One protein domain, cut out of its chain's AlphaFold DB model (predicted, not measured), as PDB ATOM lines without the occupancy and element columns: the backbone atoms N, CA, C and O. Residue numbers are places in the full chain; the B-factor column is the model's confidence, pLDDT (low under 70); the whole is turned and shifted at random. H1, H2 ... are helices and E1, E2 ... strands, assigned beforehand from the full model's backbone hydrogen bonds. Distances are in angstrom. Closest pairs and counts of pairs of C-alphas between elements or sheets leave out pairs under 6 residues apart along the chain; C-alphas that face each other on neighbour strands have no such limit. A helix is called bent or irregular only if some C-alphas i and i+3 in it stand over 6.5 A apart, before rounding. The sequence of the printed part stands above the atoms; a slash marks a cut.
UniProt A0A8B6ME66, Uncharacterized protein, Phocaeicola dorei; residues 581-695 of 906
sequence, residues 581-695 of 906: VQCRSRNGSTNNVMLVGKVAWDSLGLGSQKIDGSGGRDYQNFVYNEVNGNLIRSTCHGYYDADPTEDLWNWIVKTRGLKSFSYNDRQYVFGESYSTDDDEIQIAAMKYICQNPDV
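Overview. This is residues 581 to 695 of the 906 residues of an uncharacterized protein of Phocaeicola dorei (UniProt A0A8B6ME66). Short helix H1 lies in the middle of a small body: the parallel strand pair E1 and E2 packs beside it, H2 lies toward one end, and H3 and the longest helix, H4, lie toward the other. Hairpin E3 and E4 packs on H4 and makes the end of the long axis opposite H2, while the long stretch 604 to 625, with no named element, runs from H1 to H2. The printed part has 115 residues, with four named helices and four named strands in the order E1, E2, H1, H2, H3, E3, E4, H4. The class is mixed, helices and strands, though under half of the residues are in named elements. The whole is compact, with a radius of gyration of the C-alphas of 13.4 A and spans of 38 by 31 by 25 A.

Along the chain. E1 covers residues 582 to 584, starting at C-alpha 582 (-5.893, -18.644, -23.472), and E2 covers 594 to 596. H1 is residues 598 to 603, 8.5 A long, and H2 is 626 to 634, 12.1 A. H3 is residues 646 to 655, 12.4 A, with C-alpha 646 at (5.439, -21.162, -7.769). E3, residues 660 to 663, and E4, residues 666 to 669, are each 10.1 A long. H4, residues 676 to 691, is 24.0 A long and ends at C-alpha 691 (4.777, -8.779, -26.711); it is irregular, with C-alphas 677 and 680 7.4 A apart.

Arrangement. E1 and E2 are parallel at 17 degrees, with N 595 and O 582 2.8 A apart, within hydrogen-bond range. The closest C-alphas of E1 and H1, those of Cys 583 and Ala 600, are 5.6 A apart. H1 and H2 are close but not clearly touching, with the closest C-alphas, Trp 601 and Ile 632, 6.5 A apart. H1 touches H3, about perpendicular at 80 degrees, with Val 599 and Leu 648 closest by C-alphas at 5.4 A. H4 touches H3 with residues 682 to 685 alone, at a steep tilt of 54 degrees, the same way; the closest C-alphas are Trp 649 and Gln 682, 6.6 A. E3 and E4 form an antiparallel hairpin, with N 668 and O 661 2.9 A apart; the closest C-alphas of E3 and H4, Tyr 663 and Tyr 688, are 6.2 A apart. H2 is apart from H4, E3 and E4. Every O i to N i+4 pair is within hydrogen-bond range in H1, H2 and H3, and 10 of 12 are in H4.

Size, cuts and confidence. The farthest C-alphas, Glu 626 and Asp 665, are 40.4 A apart, while the first and last printed are 5.9 A apart. The printed part has no cut. The links H1 to H2, 22 residues, and H2 to H3, 11 residues, are long. The mean pLDDT of the printed part is 88.0, and residues 610 to 618 are under 70.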
ATOM      1  N   VAL A 581      -2.690 -15.115 -24.185       93.06
ATOM      2  CA  VAL A 581      -2.717 -16.586 -24.143       93.06
ATOM      3  C   VAL A 581      -4.059 -17.028 -23.556       93.06
ATOM      4  O   VAL A 581      -4.664 -16.264 -22.810       93.06
ATOM      5  N   GLN A 582      -4.539 -18.232 -23.869       91.56
ATOM      6  CA  GLN A 582      -5.893 -18.644 -23.472       91.56
ATOM      7  C   GLN A 582      -6.033 -18.750 -21.947       91.56
ATOM      8  O   GLN A 582      -5.196 -19.389 -21.302       91.56
ATOM      9  N   CYS A 583      -7.113 -18.200 -21.382       91.44
ATOM     10  CA  CYS A 583      -7.375 -18.227 -19.936       91.44
ATOM     11  C   CYS A 583      -8.750 -18.802 -19.597       91.44
ATOM     12  O   CYS A 583      -9.760 -18.490 -20.230       91.44
ATOM     13  N   ARG A 584      -8.789 -19.631 -18.547       89.25
ATOM     14  CA  ARG A 584     -10.011 -20.275 -18.050       89.25
ATOM     15  C   ARG A 584     -10.123 -20.204 -16.534       89.25
ATOM     16  O   ARG A 584      -9.139 -20.444 -15.835       89.25
ATOM     17  N   SER A 585     -11.326 -19.986 -16.007       88.12
ATOM     18  CA  SER A 585     -11.570 -20.077 -14.560       88.12
ATOM     19  C   SER A 585     -11.791 -21.520 -14.089       88.12
ATOM     20  O   SER A 585     -11.348 -21.880 -12.996       88.12
ATOM     21  N   ARG A 586     -12.409 -22.372 -14.922       81.19
ATOM     22  CA  ARG A 586     -12.589 -23.821 -14.694       81.19
ATOM     23  C   ARG A 586     -12.374 -24.658 -15.957       81.19
ATOM     24  O   ARG A 586     -12.414 -24.137 -17.064       81.19
ATOM     25  N   ASN A 587     -12.285 -25.976 -15.753       75.62
ATOM     26  CA  ASN A 587     -12.244 -27.038 -16.765       75.62
ATOM     27  C   ASN A 587     -11.001 -27.049 -17.671       75.62
ATOM     28  O   ASN A 587     -10.477 -26.026 -18.104       75.62
ATOM     29  N   GLY A 588     -10.555 -28.261 -18.003       79.38
ATOM     30  CA  GLY A 588      -9.292 -28.488 -18.702       79.38
ATOM     31  C   GLY A 588      -8.095 -28.494 -17.750       79.38
ATOM     32  O   GLY A 588      -8.236 -28.497 -16.529       79.38
ATOM     33  N   SER A 589      -6.897 -28.539 -18.321       86.06
ATOM     34  CA  SER A 589      -5.645 -28.539 -17.567       86.06
ATOM     35  C   SER A 589      -4.702 -27.519 -18.164       86.06
ATOM     36  O   SER A 589      -4.569 -27.455 -19.384       86.06
ATOM     37  N   THR A 590      -4.033 -26.759 -17.303       90.88
ATOM     38  CA  THR A 590      -2.971 -25.848 -17.715       90.88
ATOM     39  C   THR A 590      -1.979 -26.580 -18.629       90.88
ATOM     40  O   THR A 590      -1.466 -27.644 -18.278       90.88
ATOM     41  N   ASN A 591      -1.722 -26.020 -19.809       91.88
ATOM     42  CA  ASN A 591      -0.812 -26.556 -20.820       91.88
ATOM     43  C   ASN A 591      -0.003 -25.411 -21.451       91.88
ATOM     44  O   ASN A 591      -0.104 -24.270 -21.017       91.88
ATOM     45  N   ASN A 592       0.824 -25.681 -22.457       89.75
ATOM     46  CA  ASN A 592       1.732 -24.679 -23.024       89.75
ATOM     47  C   ASN A 592       1.042 -23.464 -23.683       89.75
ATOM     48  O   ASN A 592       1.705 -22.441 -23.846       89.75
ATOM     49  N   VAL A 593      -0.248 -23.557 -24.028       85.94
ATOM     50  CA  VAL A 593      -1.042 -22.502 -24.697       85.94
ATOM     51  C   VAL A 593      -2.258 -22.035 -23.883       85.94
ATOM     52  O   VAL A 593      -2.979 -21.134 -24.310       85.94
ATOM     53  N   MET A 594      -2.506 -22.648 -22.722       90.38
ATOM     54  CA  MET A 594      -3.713 -22.443 -21.926       90.38
ATOM     55  C   MET A 594      -3.417 -22.429 -20.429       90.38
ATOM     56  O   MET A 594      -2.798 -23.348 -19.889       90.38
ATOM     57  N   LEU A 595      -3.946 -21.414 -19.755       94.06
ATOM     58  CA  LEU A 595      -3.874 -21.192 -18.319       94.06
ATOM     59  C   LEU A 595      -5.241 -21.474 -17.688       94.06
ATOM     60  O   LEU A 595      -6.264 -21.003 -18.185       94.06
ATOM     61  N   VAL A 596      -5.274 -22.230 -16.587       93.50
ATOM     62  CA  VAL A 596      -6.530 -22.591 -15.909       93.50
ATOM     63  C   VAL A 596      -6.461 -22.279 -14.415       93.50
ATOM     64  O   VAL A 596      -5.457 -22.550 -13.751       93.50
ATOM     65  N   GLY A 597      -7.555 -21.739 -13.877       92.62
ATOM     66  CA  GLY A 597      -7.763 -21.507 -12.451       92.62
ATOM     67  C   GLY A 597      -6.726 -20.553 -11.870       92.62
ATOM     68  O   GLY A 597      -6.562 -19.435 -12.351       92.62
ATOM     69  N   LYS A 598      -5.996 -21.012 -10.848       92.56
ATOM     70  CA  LYS A 598      -5.001 -20.196 -10.142       92.56
ATOM     71  C   LYS A 598      -3.899 -19.659 -11.062       92.56
ATOM     72  O   LYS A 598      -3.509 -18.514 -10.915       92.56
ATOM     73  N   VAL A 599      -3.438 -20.430 -12.051       95.31
ATOM     74  CA  VAL A 599      -2.364 -19.959 -12.947       95.31
ATOM     75  C   VAL A 599      -2.847 -18.814 -13.849       95.31
ATOM     76  O   VAL A 599      -2.096 -17.879 -14.094       95.31
ATOM     77  N   ALA A 600      -4.105 -18.863 -14.309       94.94
ATOM     78  CA  ALA A 600      -4.721 -17.772 -15.074       94.94
ATOM     79  C   ALA A 600      -4.978 -16.535 -14.200       94.94
ATOM     80  O   ALA A 600      -4.822 -15.403 -14.640       94.94
ATOM     81  N   TRP A 601      -5.377 -16.755 -12.949       93.69
ATOM     82  CA  TRP A 601      -5.542 -15.692 -11.963       93.69
ATOM     83  C   TRP A 601      -4.224 -14.948 -11.705       93.69
ATOM     84  O   TRP A 601      -4.182 -13.721 -11.777       93.69
ATOM     85  N   ASP A 602      -3.145 -15.702 -11.488       94.44
ATOM     86  CA  ASP A 602      -1.807 -15.170 -11.224       94.44
ATOM     87  C   ASP A 602      -1.234 -14.452 -12.452       94.44
ATOM     88  O   ASP A 602      -0.676 -13.362 -12.339       94.44
ATOM     89  N   SER A 603      -1.420 -15.006 -13.656       95.75
ATOM     90  CA  SER A 603      -0.923 -14.390 -14.894       95.75
ATOM     91  C   SER A 603      -1.567 -13.035 -15.204       95.75
ATOM     92  O   SER A 603      -0.954 -12.204 -15.877       95.75
ATOM     93  N   LEU A 604      -2.795 -12.817 -14.725       94.00
ATOM     94  CA  LEU A 604      -3.556 -11.577 -14.871       94.00
ATOM     95  C   LEU A 604      -3.300 -10.571 -13.736       94.00
ATOM     96  O   LEU A 604      -3.832  -9.464 -13.801       94.00
ATOM     97  N   GLY A 605      -2.521 -10.935 -12.711       91.81
ATOM     98  CA  GLY A 605      -2.238 -10.061 -11.569       91.81
ATOM     99  C   GLY A 605      -3.420  -9.883 -10.611       91.81
ATOM    100  O   GLY A 605      -3.517  -8.870  -9.922       91.81
ATOM    101  N   LEU A 606      -4.382 -10.810 -10.607       89.25
ATOM    102  CA  LEU A 606      -5.637 -10.649  -9.864       89.25
ATOM    103  C   LEU A 606      -5.516 -10.976  -8.367       89.25
ATOM    104  O   LEU A 606      -6.403 -10.630  -7.587       89.25
ATOM    105  N   GLY A 607      -4.436 -11.629  -7.950       85.44
ATOM    106  CA  GLY A 607      -4.160 -11.982  -6.564       85.44
ATOM    107  C   GLY A 607      -3.730 -10.791  -5.719       85.44
ATOM    108  O   GLY A 607      -4.189 -10.684  -4.583       85.44
ATOM    109  N   SER A 608      -2.892  -9.890  -6.241       79.75
ATOM    110  CA  SER A 608      -2.418  -8.710  -5.492       79.75
ATOM    111  C   SER A 608      -3.202  -7.420  -5.768       79.75
ATOM    112  O   SER A 608      -3.087  -6.450  -5.010       79.75
ATOM    113  N   GLN A 609      -4.026  -7.380  -6.819       71.56
ATOM    114  CA  GLN A 609      -4.743  -6.170  -7.232       71.56
ATOM    115  C   GLN A 609      -6.164  -6.098  -6.677       71.56
ATOM    116  O   GLN A 609      -6.873  -7.093  -6.531       71.56
ATOM    117  N   LYS A 610      -6.621  -4.879  -6.377       62.12
ATOM    118  CA  LYS A 610      -8.038  -4.635  -6.089       62.12
ATOM    119  C   LYS A 610      -8.772  -4.414  -7.406       62.12
ATOM    120  O   LYS A 610      -8.307  -3.667  -8.256       62.12
ATOM    121  N   ILE A 611      -9.963  -4.998  -7.523       52.47
ATOM    122  CA  ILE A 611     -10.866  -4.871  -8.683       52.47
ATOM    123  C   ILE A 611     -11.144  -3.398  -9.058       52.47
ATOM    124  O   ILE A 611     -11.421  -3.100 -10.214       52.47
ATOM    125  N   ASP A 612     -11.044  -2.471  -8.101       54.84
ATOM    126  CA  ASP A 612     -11.263  -1.030  -8.293       54.84
ATOM    127  C   ASP A 612     -10.028  -0.247  -8.784       54.84
ATOM    128  O   ASP A 612     -10.060   0.983  -8.820       54.84
ATOM    129  N   GLY A 613      -8.934  -0.926  -9.146       53.19
ATOM    130  CA  GLY A 613      -7.709  -0.286  -9.633       53.19
ATOM    131  C   GLY A 613      -6.950   0.522  -8.571       53.19
ATOM    132  O   GLY A 613      -5.977   1.199  -8.901       53.19
ATOM    133  N   SER A 614      -7.349   0.467  -7.294       54.75
ATOM    134  CA  SER A 614      -6.566   1.044  -6.198       54.75
ATOM    135  C   SER A 614      -5.582  -0.001  -5.661       54.75
ATOM    136  O   SER A 614      -5.971  -1.093  -5.260       54.75
ATOM    137  N   GLY A 615      -4.285   0.307  -5.699       48.53
ATOM    138  CA  GLY A 615      -3.214  -0.683  -5.555       48.53
ATOM    139  C   GLY A 615      -3.289  -1.637  -4.350       48.53
ATOM    140  O   GLY A 615      -3.768  -1.283  -3.267       48.53
ATOM    141  N   GLY A 616      -2.747  -2.837  -4.590       60.03
ATOM    142  CA  GLY A 616      -2.009  -3.681  -3.643       60.03
ATOM    143  C   GLY A 616      -2.742  -4.086  -2.367       60.03
ATOM    144  O   GLY A 616      -2.710  -3.364  -1.369       60.03
ATOM    145  N   ARG A 617      -3.348  -5.278  -2.357       49.72
ATOM    146  CA  ARG A 617      -3.604  -6.037  -1.116       49.72
ATOM    147  C   ARG A 617      -2.674  -7.242  -1.052       49.72
ATOM    148  O   ARG A 617      -2.044  -7.602  -2.041       49.72
ATOM    149  N   ASP A 618      -2.646  -7.866   0.122       66.75
ATOM    150  CA  ASP A 618      -2.125  -9.217   0.302       66.75
ATOM    151  C   ASP A 618      -2.651 -10.145  -0.794       66.75
ATOM    152  O   ASP A 618      -3.838 -10.090  -1.138       66.75
ATOM    153  N   TYR A 619      -1.764 -11.000  -1.305       75.62
ATOM    154  CA  TYR A 619      -2.109 -11.966  -2.333       75.62
ATOM    155  C   TYR A 619      -3.311 -12.818  -1.896       75.62
ATOM    156  O   TYR A 619      -3.285 -13.484  -0.855       75.62
ATOM    157  N   GLN A 620      -4.363 -12.811  -2.708       80.38
ATOM    158  CA  GLN A 620      -5.533 -13.655  -2.524       80.38
ATOM    159  C   GLN A 620      -5.437 -14.887  -3.416       80.38
ATOM    160  O   GLN A 620      -5.351 -14.786  -4.639       80.38
ATOM    161  N   ASN A 621      -5.514 -16.062  -2.788       81.75
ATOM    162  CA  ASN A 621      -5.630 -17.318  -3.516       81.75
ATOM    163  C   ASN A 621      -6.911 -17.333  -4.355       81.75
ATOM    164  O   ASN A 621      -7.990 -16.970  -3.876       81.75
ATOM    165  N   PHE A 622      -6.797 -17.838  -5.582       88.50
ATOM    166  CA  PHE A 622      -7.949 -18.058  -6.441       88.50
ATOM    167  C   PHE A 622      -8.960 -19.006  -5.782       88.50
ATOM    168  O   PHE A 622      -8.638 -20.136  -5.409       88.50
ATOM    169  N   VAL A 623     -10.210 -18.554  -5.709       87.62
ATOM    170  CA  VAL A 623     -11.365 -19.388  -5.371       87.62
ATOM    171  C   VAL A 623     -12.284 -19.428  -6.577       87.62
ATOM    172  O   VAL A 623     -12.657 -18.385  -7.114       87.62
ATOM    173  N   TYR A 624     -12.682 -20.629  -6.981       84.81
ATOM    174  CA  TYR A 624     -13.593 -20.801  -8.098       84.81
ATOM    175  C   TYR A 624     -15.018 -20.344  -7.729       84.81
ATOM    176  O   TYR A 624     -15.716 -21.007  -6.964       84.81
ATOM    177  N   ASN A 625     -15.434 -19.193  -8.266       82.38
ATOM    178  CA  ASN A 625     -16.783 -18.636  -8.145       82.38
ATOM    179  C   ASN A 625     -17.085 -17.678  -9.317       82.38
ATOM    180  O   ASN A 625     -16.213 -17.384 -10.135       82.38
ATOM    181  N   GLU A 626     -18.327 -17.192  -9.397       77.56
ATOM    182  CA  GLU A 626     -18.791 -16.326 -10.488       77.56
ATOM    183  C   GLU A 626     -18.011 -15.015 -10.596       77.56
ATOM    184  O   GLU A 626     -17.626 -14.617 -11.693       77.56
ATOM    185  N   VAL A 627     -17.753 -14.366  -9.461       82.69
ATOM    186  CA  VAL A 627     -17.063 -13.074  -9.404       82.69
ATOM    187  C   VAL A 627     -15.650 -13.215  -9.958       82.69
ATOM    188  O   VAL A 627     -15.264 -12.482 -10.863       82.69
ATOM    189  N   ASN A 628     -14.905 -14.208  -9.480       84.81
ATOM    190  CA  ASN A 628     -13.522 -14.425  -9.888       84.81
ATOM    191  C   ASN A 628     -13.414 -14.912 -11.336       84.81
ATOM    192  O   ASN A 628     -12.504 -14.510 -12.057       84.81
ATOM    193  N   GLY A 629     -14.358 -15.739 -11.784       85.50
ATOM    194  CA  GLY A 629     -14.437 -16.140 -13.183       85.50
ATOM    195  C   GLY A 629     -14.720 -14.963 -14.125       85.50
ATOM    196  O   GLY A 629     -14.066 -14.824 -15.160       85.50
ATOM    197  N   ASN A 630     -15.622 -14.060 -13.727       84.81
ATOM    198  CA  ASN A 630     -15.892 -12.825 -14.462       84.81
ATOM    199  C   ASN A 630     -14.668 -11.904 -14.517       84.81
ATOM    200  O   ASN A 630     -14.426 -11.324 -15.570       84.81
ATOM    201  N   LEU A 631     -13.886 -11.805 -13.436       88.25
ATOM    202  CA  LEU A 631     -12.639 -11.032 -13.433       88.25
ATOM    203  C   LEU A 631     -11.604 -11.602 -14.398       88.25
ATOM    204  O   LEU A 631     -11.006 -10.829 -15.143       88.25
ATOM    205  N   ILE A 632     -11.429 -12.928 -14.430       90.12
ATOM    206  CA  ILE A 632     -10.560 -13.577 -15.422       90.12
ATOM    207  C   ILE A 632     -11.031 -13.214 -16.834       90.12
ATOM    208  O   ILE A 632     -10.228 -12.770 -17.638       90.12
ATOM    209  N   ARG A 633     -12.336 -13.321 -17.123       90.44
ATOM    210  CA  ARG A 633     -12.912 -12.975 -18.438       90.44
ATOM    211  C   ARG A 633     -12.688 -11.512 -18.844       90.44
ATOM    212  O   ARG A 633     -12.526 -11.224 -20.030       90.44
ATOM    213  N   SER A 634     -12.818 -10.581 -17.897       89.31
ATOM    214  CA  SER A 634     -12.878  -9.141 -18.178       89.31
ATOM    215  C   SER A 634     -11.539  -8.421 -18.055       89.31
ATOM    216  O   SER A 634     -11.478  -7.239 -18.378       89.31
ATOM    217  N   THR A 635     -10.486  -9.085 -17.578       91.56
ATOM    218  CA  THR A 635      -9.182  -8.453 -17.341       91.56
ATOM    219  C   THR A 635      -8.233  -8.758 -18.486       91.56
ATOM    220  O   THR A 635      -7.997  -9.914 -18.822       91.56
ATOM    221  N   CYS A 636      -7.647  -7.721 -19.082       95.25
ATOM    222  CA  CYS A 636      -6.608  -7.925 -20.080       95.25
ATOM    223  C   CYS A 636      -5.298  -8.388 -19.443       95.25
ATOM    224  O   CYS A 636      -4.842  -7.827 -18.442       95.25
ATOM    225  N   HIS A 637      -4.620  -9.328 -20.101       95.81
ATOM    226  CA  HIS A 637      -3.203  -9.550 -19.825       95.81
ATOM    227  C   HIS A 637      -2.438  -8.237 -20.007       95.81
ATOM    228  O   HIS A 637      -2.680  -7.507 -20.969       95.81
ATOM    229  N   GLY A 638      -1.519  -7.934 -19.091       92.62
ATOM    230  CA  GLY A 638      -0.701  -6.725 -19.160       92.62
ATOM    231  C   GLY A 638      -1.379  -5.442 -18.670       92.62
ATOM    232  O   GLY A 638      -0.734  -4.393 -18.699       92.62
ATOM    233  N   TYR A 639      -2.638  -5.508 -18.216       92.56
ATOM    234  CA  TYR A 639      -3.268  -4.393 -17.505       92.56
ATOM    235  C   TYR A 639      -2.717  -4.260 -16.080       92.56
ATOM    236  O   TYR A 639      -2.335  -3.170 -15.660       92.56
ATOM    237  N   TYR A 640      -2.593  -5.388 -15.381       90.50
ATOM    238  CA  TYR A 640      -1.841  -5.500 -14.138       90.50
ATOM    239  C   TYR A 640      -0.537  -6.269 -14.364       90.50
ATOM    240  O   TYR A 640      -0.419  -7.061 -15.306       90.50
ATOM    241  N   ASP A 641       0.443  -6.038 -13.490       89.38
ATOM    242  CA  ASP A 641       1.607  -6.916 -13.400       89.38
ATOM    243  C   ASP A 641       1.165  -8.282 -12.862       89.38
ATOM    244  O   ASP A 641       0.361  -8.352 -11.933       89.38
ATOM    245  N   ALA A 642       1.680  -9.357 -13.461       93.00
ATOM    246  CA  ALA A 642       1.387 -10.719 -13.025       93.00
ATOM    247  C   ALA A 642       1.859 -10.957 -11.583       93.00
ATOM    248  O   ALA A 642       2.883 -10.411 -11.172       93.00
ATOM    249  N   ASP A 643       1.152 -11.815 -10.849       92.12
ATOM    250  CA  ASP A 643       1.513 -12.216  -9.492       92.12
ATOM    251  C   ASP A 643       2.553 -13.344  -9.531       92.12
ATOM    252  O   ASP A 643       2.240 -14.450  -9.985       92.12
ATOM    253  N   PRO A 644       3.787 -13.122  -9.046       92.38
ATOM    254  CA  PRO A 644       4.793 -14.171  -8.996       92.38
ATOM    255  C   PRO A 644       4.391 -15.261  -8.000       92.38
ATOM    256  O   PRO A 644       4.233 -15.025  -6.801       92.38
ATOM    257  N   THR A 645       4.228 -16.486  -8.495       92.88
ATOM    258  CA  THR A 645       3.934 -17.657  -7.664       92.88
ATOM    259  C   THR A 645       4.699 -18.871  -8.172       92.88
ATOM    260  O   THR A 645       5.166 -18.904  -9.312       92.88
ATOM    261  N   GLU A 646       4.818 -19.906  -7.340       94.25
ATOM    262  CA  GLU A 646       5.439 -21.162  -7.769       94.25
ATOM    263  C   GLU A 646       4.648 -21.825  -8.912       94.25
ATOM    264  O   GLU A 646       5.235 -22.427  -9.812       94.25
ATOM    265  N   ASP A 647       3.318 -21.691  -8.917       94.19
ATOM    266  CA  ASP A 647       2.452 -22.258  -9.956       94.19
ATOM    267  C   ASP A 647       2.663 -21.575 -11.308       94.19
ATOM    268  O   ASP A 647       2.795 -22.255 -12.332       94.19
ATOM    269  N   LEU A 648       2.734 -20.239 -11.313       95.06
ATOM    270  CA  LEU A 648       3.017 -19.469 -12.520       95.06
ATOM    271  C   LEU A 648       4.432 -19.763 -13.030       95.06
ATOM    272  O   LEU A 648       4.598 -20.058 -14.215       95.06
ATOM    273  N   TRP A 649       5.429 -19.810 -12.142       95.88
ATOM    274  CA  TRP A 649       6.796 -20.205 -12.490       95.88
ATOM    275  C   TRP A 649       6.838 -21.582 -13.148       95.88
ATOM    276  O   TRP A 649       7.419 -21.763 -14.222       95.88
ATOM    277  N   ASN A 650       6.203 -22.573 -12.515       95.19
ATOM    278  CA  ASN A 650       6.149 -23.937 -13.022       95.19
ATOM    279  C   ASN A 650       5.492 -23.981 -14.401       95.19
ATOM    280  O   ASN A 650       5.979 -24.693 -15.281       95.19
ATOM    281  N   TRP A 651       4.443 -23.192 -14.629       95.69
ATOM    282  CA  TRP A 651       3.871 -23.077 -15.959       95.69
ATOM    283  C   TRP A 651       4.858 -22.484 -16.968       95.69
ATOM    284  O   TRP A 651       5.109 -23.121 -17.990       95.69
ATOM    285  N   ILE A 652       5.450 -21.320 -16.688       95.62
ATOM    286  CA  ILE A 652       6.366 -20.633 -17.615       95.62
ATOM    287  C   ILE A 652       7.547 -21.544 -17.982       95.62
ATOM    288  O   ILE A 652       7.844 -21.753 -19.163       95.62
ATOM    289  N   VAL A 653       8.198 -22.126 -16.974       94.56
ATOM    290  CA  VAL A 653       9.458 -22.859 -17.141       94.56
ATOM    291  C   VAL A 653       9.234 -24.302 -17.574       94.56
ATOM    292  O   VAL A 653       9.880 -24.769 -18.511       94.56
ATOM    293  N   LYS A 654       8.341 -25.034 -16.896       92.69
ATOM    294  CA  LYS A 654       8.185 -26.485 -17.097       92.69
ATOM    295  C   LYS A 654       7.133 -26.801 -18.152       92.69
ATOM    296  O   LYS A 654       7.371 -27.665 -18.992       92.69
ATOM    297  N   THR A 655       5.994 -26.109 -18.128       94.50
ATOM    298  CA  THR A 655       4.868 -26.413 -19.025       94.50
ATOM    299  C   THR A 655       5.008 -25.733 -20.388       94.50
ATOM    300  O   THR A 655       4.893 -26.396 -21.415       94.50
ATOM    301  N   ARG A 656       5.278 -24.422 -20.421       93.06
ATOM    302  CA  ARG A 656       5.518 -23.653 -21.654       93.06
ATOM    303  C   ARG A 656       6.946 -23.834 -22.170       93.06
ATOM    304  O   ARG A 656       7.175 -23.719 -23.371       93.06
ATOM    305  N   GLY A 657       7.893 -24.162 -21.291       93.44
ATOM    306  CA  GLY A 657       9.273 -24.461 -21.677       93.44
ATOM    307  C   GLY A 657      10.145 -23.225 -21.904       93.44
ATOM    308  O   GLY A 657      11.178 -23.330 -22.570       93.44
ATOM    309  N   LEU A 658       9.757 -22.053 -21.387       94.12
ATOM    310  CA  LEU A 658      10.541 -20.827 -21.525       94.12
ATOM    311  C   LEU A 658      11.732 -20.866 -20.558       94.12
ATOM    312  O   LEU A 658      11.578 -20.677 -19.358       94.12
ATOM    313  N   LYS A 659      12.933 -21.127 -21.086       93.19
ATOM    314  CA  LYS A 659      14.172 -21.234 -20.284       93.19
ATOM    315  C   LYS A 659      14.955 -19.925 -20.176       93.19
ATOM    316  O   LYS A 659      15.663 -19.699 -19.199       93.19
ATOM    317  N   SER A 660      14.839 -19.069 -21.186       95.06
ATOM    318  CA  SER A 660      15.478 -17.753 -21.240       95.06
ATOM    319  C   SER A 660      14.781 -16.871 -22.266       95.06
ATOM    320  O   SER A 660      14.270 -17.389 -23.261       95.06
ATOM    321  N   PHE A 661      14.818 -15.558 -22.071       96.00
ATOM    322  CA  PHE A 661      14.248 -14.578 -22.996       96.00
ATOM    323  C   PHE A 661      14.996 -13.243 -22.895       96.00
ATOM    324  O   PHE A 661      15.773 -13.022 -21.965       96.00
ATOM    325  N   SER A 662      14.796 -12.368 -23.880       94.94
ATOM    326  CA  SER A 662      15.313 -10.996 -23.857       94.94
ATOM    327  C   SER A 662      14.144 -10.024 -23.827       94.94
ATOM    328  O   SER A 662      13.226 -10.143 -24.637       94.94
ATOM    329  N   TYR A 663      14.172  -9.083 -22.889       93.31
ATOM    330  CA  TYR A 663      13.133  -8.075 -22.704       93.31
ATOM    331  C   TYR A 663      13.776  -6.771 -22.218       93.31
ATOM    332  O   TYR A 663      14.601  -6.804 -21.306       93.31
ATOM    333  N   ASN A 664      13.428  -5.636 -22.839       91.12
ATOM    334  CA  ASN A 664      14.015  -4.313 -22.567       91.12
ATOM    335  C   ASN A 664      15.557  -4.324 -22.501       91.12
ATOM    336  O   ASN A 664      16.146  -3.893 -21.513       91.12
ATOM    337  N   ASP A 665      16.202  -4.878 -23.535       92.69
ATOM    338  CA  ASP A 665      17.667  -5.002 -23.666       92.69
ATOM    339  C   ASP A 665      18.374  -5.796 -22.548       92.69
ATOM    340  O   ASP A 665      19.605  -5.856 -22.496       92.69
ATOM    341  N   ARG A 666      17.613  -6.461 -21.670       95.12
ATOM    342  CA  ARG A 666      18.124  -7.340 -20.617       95.12
ATOM    343  C   ARG A 666      17.825  -8.797 -20.955       95.12
ATOM    344  O   ARG A 666      16.741  -9.143 -21.423       95.12
ATOM    345  N   GLN A 667      18.810  -9.653 -20.707       96.19
ATOM    346  CA  GLN A 667      18.679 -11.096 -20.857       96.19
ATOM    347  C   GLN A 667      18.300 -11.715 -19.511       96.19
ATOM    348  O   GLN A 667      18.932 -11.434 -18.491       96.19
ATOM    349  N   TYR A 668      17.258 -12.539 -19.523       95.69
ATOM    350  CA  TYR A 668      16.728 -13.234 -18.359       95.69
ATOM    351  C   TYR A 668      16.910 -14.747 -18.537       95.69
ATOM    352  O   TYR A 668      16.683 -15.287 -19.626       95.69
ATOM    353  N   VAL A 669      17.316 -15.437 -17.468       93.88
ATOM    354  CA  VAL A 669      17.494 -16.896 -17.415       93.88
ATOM    355  C   VAL A 669      16.761 -17.421 -16.193       93.88
ATOM    356  O   VAL A 669      16.951 -16.895 -15.101       93.88
ATOM    357  N   PHE A 670      15.950 -18.458 -16.378       92.19
ATOM    358  CA  PHE A 670      15.262 -19.114 -15.273       92.19
ATOM    359  C   PHE A 670      16.203 -20.071 -14.528       92.19
ATOM    360  O   PHE A 670      16.958 -20.819 -15.155       92.19
ATOM    361  N   GLY A 671      16.139 -20.053 -13.195       87.56
ATOM    362  CA  GLY A 671      16.802 -21.033 -12.333       87.56
ATOM    363  C   GLY A 671      16.127 -22.413 -12.353       87.56
ATOM    364  O   GLY A 671      15.130 -22.635 -13.039       87.56
ATOM    365  N   GLU A 672      16.663 -23.359 -11.575       84.44
ATOM    366  CA  GLU A 672      16.102 -24.720 -11.463       84.44
ATOM    367  C   GLU A 672      14.804 -24.774 -10.632       84.44
ATOM    368  O   GLU A 672      13.944 -25.627 -10.868       84.44
ATOM    369  N   SER A 673      14.642 -23.852  -9.681       89.69
ATOM    370  CA  SER A 673      13.500 -23.749  -8.768       89.69
ATOM    371  C   SER A 673      13.119 -22.291  -8.536       89.69
ATOM    372  O   SER A 673      13.981 -21.423  -8.614       89.69
ATOM    373  N   TYR A 674      11.852 -22.047  -8.210       93.56
ATOM    374  CA  TYR A 674      11.348 -20.717  -7.879       93.56
ATOM    375  C   TYR A 674      11.825 -20.242  -6.498       93.56
ATOM    376  O   TYR A 674      11.785 -21.006  -5.529       93.56
ATOM    377  N   SER A 675      12.201 -18.967  -6.402       90.25
ATOM    378  CA  SER A 675      12.337 -18.204  -5.161       90.25
ATOM    379  C   SER A 675      11.784 -16.785  -5.343       90.25
ATOM    380  O   SER A 675      11.662 -16.308  -6.467       90.25
ATOM    381  N   THR A 676      11.490 -16.075  -4.252       86.19
ATOM    382  CA  THR A 676      10.993 -14.684  -4.319       86.19
ATOM    383  C   THR A 676      12.001 -13.699  -4.919       86.19
ATOM    384  O   THR A 676      11.627 -12.623  -5.373       86.19
ATOM    385  N   ASP A 677      13.290 -14.052  -4.952       86.50
ATOM    386  CA  ASP A 677      14.304 -13.245  -5.639       86.50
ATOM    387  C   ASP A 677      14.110 -13.277  -7.172       86.50
ATOM    388  O   ASP A 677      14.640 -12.424  -7.888       86.50
ATOM    389  N   ASP A 678      13.315 -14.226  -7.682       87.81
ATOM    390  CA  ASP A 678      13.017 -14.412  -9.102       87.81
ATOM    391  C   ASP A 678      11.713 -13.724  -9.564       87.81
ATOM    392  O   ASP A 678      11.320 -13.848 -10.730       87.81
ATOM    393  N   ASP A 679      11.038 -12.978  -8.685       91.62
ATOM    394  CA  ASP A 679       9.766 -12.298  -8.970       91.62
ATOM    395  C   ASP A 679       9.858 -11.366 -10.188       91.62
ATOM    396  O   ASP A 679       8.995 -11.382 -11.073       91.62
ATOM    397  N   GLU A 680      10.956 -10.607 -10.291       91.81
ATOM    398  CA  GLU A 680      11.221  -9.713 -11.428       91.81
ATOM    399  C   GLU A 680      11.258 -10.490 -12.756       91.81
ATOM    400  O   GLU A 680      10.767 -10.013 -13.782       91.81
ATOM    401  N   ILE A 681      11.811 -11.709 -12.740       94.81
ATOM    402  CA  ILE A 681      11.955 -12.560 -13.925       94.81
ATOM    403  C   ILE A 681      10.584 -13.057 -14.391       94.81
ATOM    404  O   ILE A 681      10.312 -13.043 -15.593       94.81
ATOM    405  N   GLN A 682       9.699 -13.452 -13.469       94.00
ATOM    406  CA  GLN A 682       8.339 -13.883 -13.815       94.00
ATOM    407  C   GLN A 682       7.504 -12.754 -14.421       94.00
ATOM    408  O   GLN A 682       6.871 -12.948 -15.463       94.00
ATOM    409  N   ILE A 683       7.544 -11.564 -13.817       93.69
ATOM    410  CA  ILE A 683       6.824 -10.389 -14.330       93.69
ATOM    411  C   ILE A 683       7.353 -10.019 -15.721       93.69
ATOM    412  O   ILE A 683       6.571  -9.809 -16.654       93.69
ATOM    413  N   ALA A 684       8.679  -9.987 -15.894       95.69
ATOM    414  CA  ALA A 684       9.302  -9.723 -17.187       95.69
ATOM    415  C   ALA A 684       8.921 -10.783 -18.236       95.69
ATOM    416  O   ALA A 684       8.686 -10.441 -19.396       95.69
ATOM    417  N   ALA A 685       8.798 -12.051 -17.843       96.62
ATOM    418  CA  ALA A 685       8.395 -13.129 -18.740       96.62
ATOM    419  C   ALA A 685       6.945 -12.987 -19.210       96.62
ATOM    420  O   ALA A 685       6.670 -13.151 -20.399       96.62
ATOM    421  N   MET A 686       6.023 -12.616 -18.320       96.38
ATOM    422  CA  MET A 686       4.637 -12.344 -18.710       96.38
ATOM    423  C   MET A 686       4.530 -11.122 -19.629       96.38
ATOM    424  O   MET A 686       3.789 -11.163 -20.614       96.38
ATOM    425  N   LYS A 687       5.327 -10.071 -19.401       95.69
ATOM    426  CA  LYS A 687       5.423  -8.924 -20.326       95.69
ATOM    427  C   LYS A 687       6.004  -9.320 -21.685       95.69
ATOM    428  O   LYS A 687       5.489  -8.890 -22.715       95.69
ATOM    429  N   TYR A 688       7.021 -10.180 -21.704       96.25
ATOM    430  CA  TYR A 688       7.562 -10.758 -22.934       96.25
ATOM    431  C   TYR A 688       6.504 -11.572 -23.697       96.25
ATOM    432  O   TYR A 688       6.397 -11.434 -24.915       96.25
ATOM    433  N   ILE A 689       5.681 -12.365 -23.001       95.31
ATOM    434  CA  ILE A 689       4.556 -13.102 -23.601       95.31
ATOM    435  C   ILE A 689       3.509 -12.136 -24.170       95.31
ATOM    436  O   ILE A 689       3.040 -12.348 -25.280       95.31
ATOM    437  N   CYS A 690       3.192 -11.035 -23.486       95.00
ATOM    438  CA  CYS A 690       2.282 -10.018 -24.030       95.00
ATOM    439  C   CYS A 690       2.826  -9.367 -25.319       95.00
ATOM    440  O   CYS A 690       2.059  -8.988 -26.200       95.00
ATOM    441  N   GLN A 691       4.149  -9.258 -25.470       92.62
ATOM    442  CA  GLN A 691       4.777  -8.779 -26.711       92.62
ATOM    443  C   GLN A 691       4.887  -9.856 -27.800       92.62
ATOM    444  O   GLN A 691       5.075  -9.523 -28.969       92.62
ATOM    445  N   ASN A 692       4.741 -11.130 -27.433       92.56
ATOM    446  CA  ASN A 692       4.796 -12.287 -28.323       92.56
ATOM    447  C   ASN A 692       3.572 -13.191 -28.077       92.56
ATOM    448  O   ASN A 692       3.741 -14.333 -27.632       92.56
ATOM    449  N   PRO A 693       2.348 -12.667 -28.283       93.25
ATOM    450  CA  PRO A 693       1.128 -13.349 -27.878       93.25
ATOM    451  C   PRO A 693       0.840 -14.564 -28.767       93.25
ATOM    452  O   PRO A 693       1.114 -14.549 -29.969       93.25
ATOM    453  N   ASP A 694       0.214 -15.586 -28.183       90.62
ATOM    454  CA  ASP A 694      -0.348 -16.712 -28.938       90.62
ATOM    455  C   ASP A 694      -1.646 -16.273 -29.650       90.62
ATOM    456  O   ASP A 694      -1.956 -16.744 -30.746       90.62
ATOM    457  N   VAL A 695      -2.379 -15.327 -29.049       91.50
ATOM    458  CA  VAL A 695      -3.580 -14.707 -29.619       91.50
ATOM    459  C   VAL A 695      -3.188 -13.629 -30.647       91.50
ATOM    460  O   VAL A 695      -2.591 -12.610 -30.294       91.50
TER     461      VAL A 695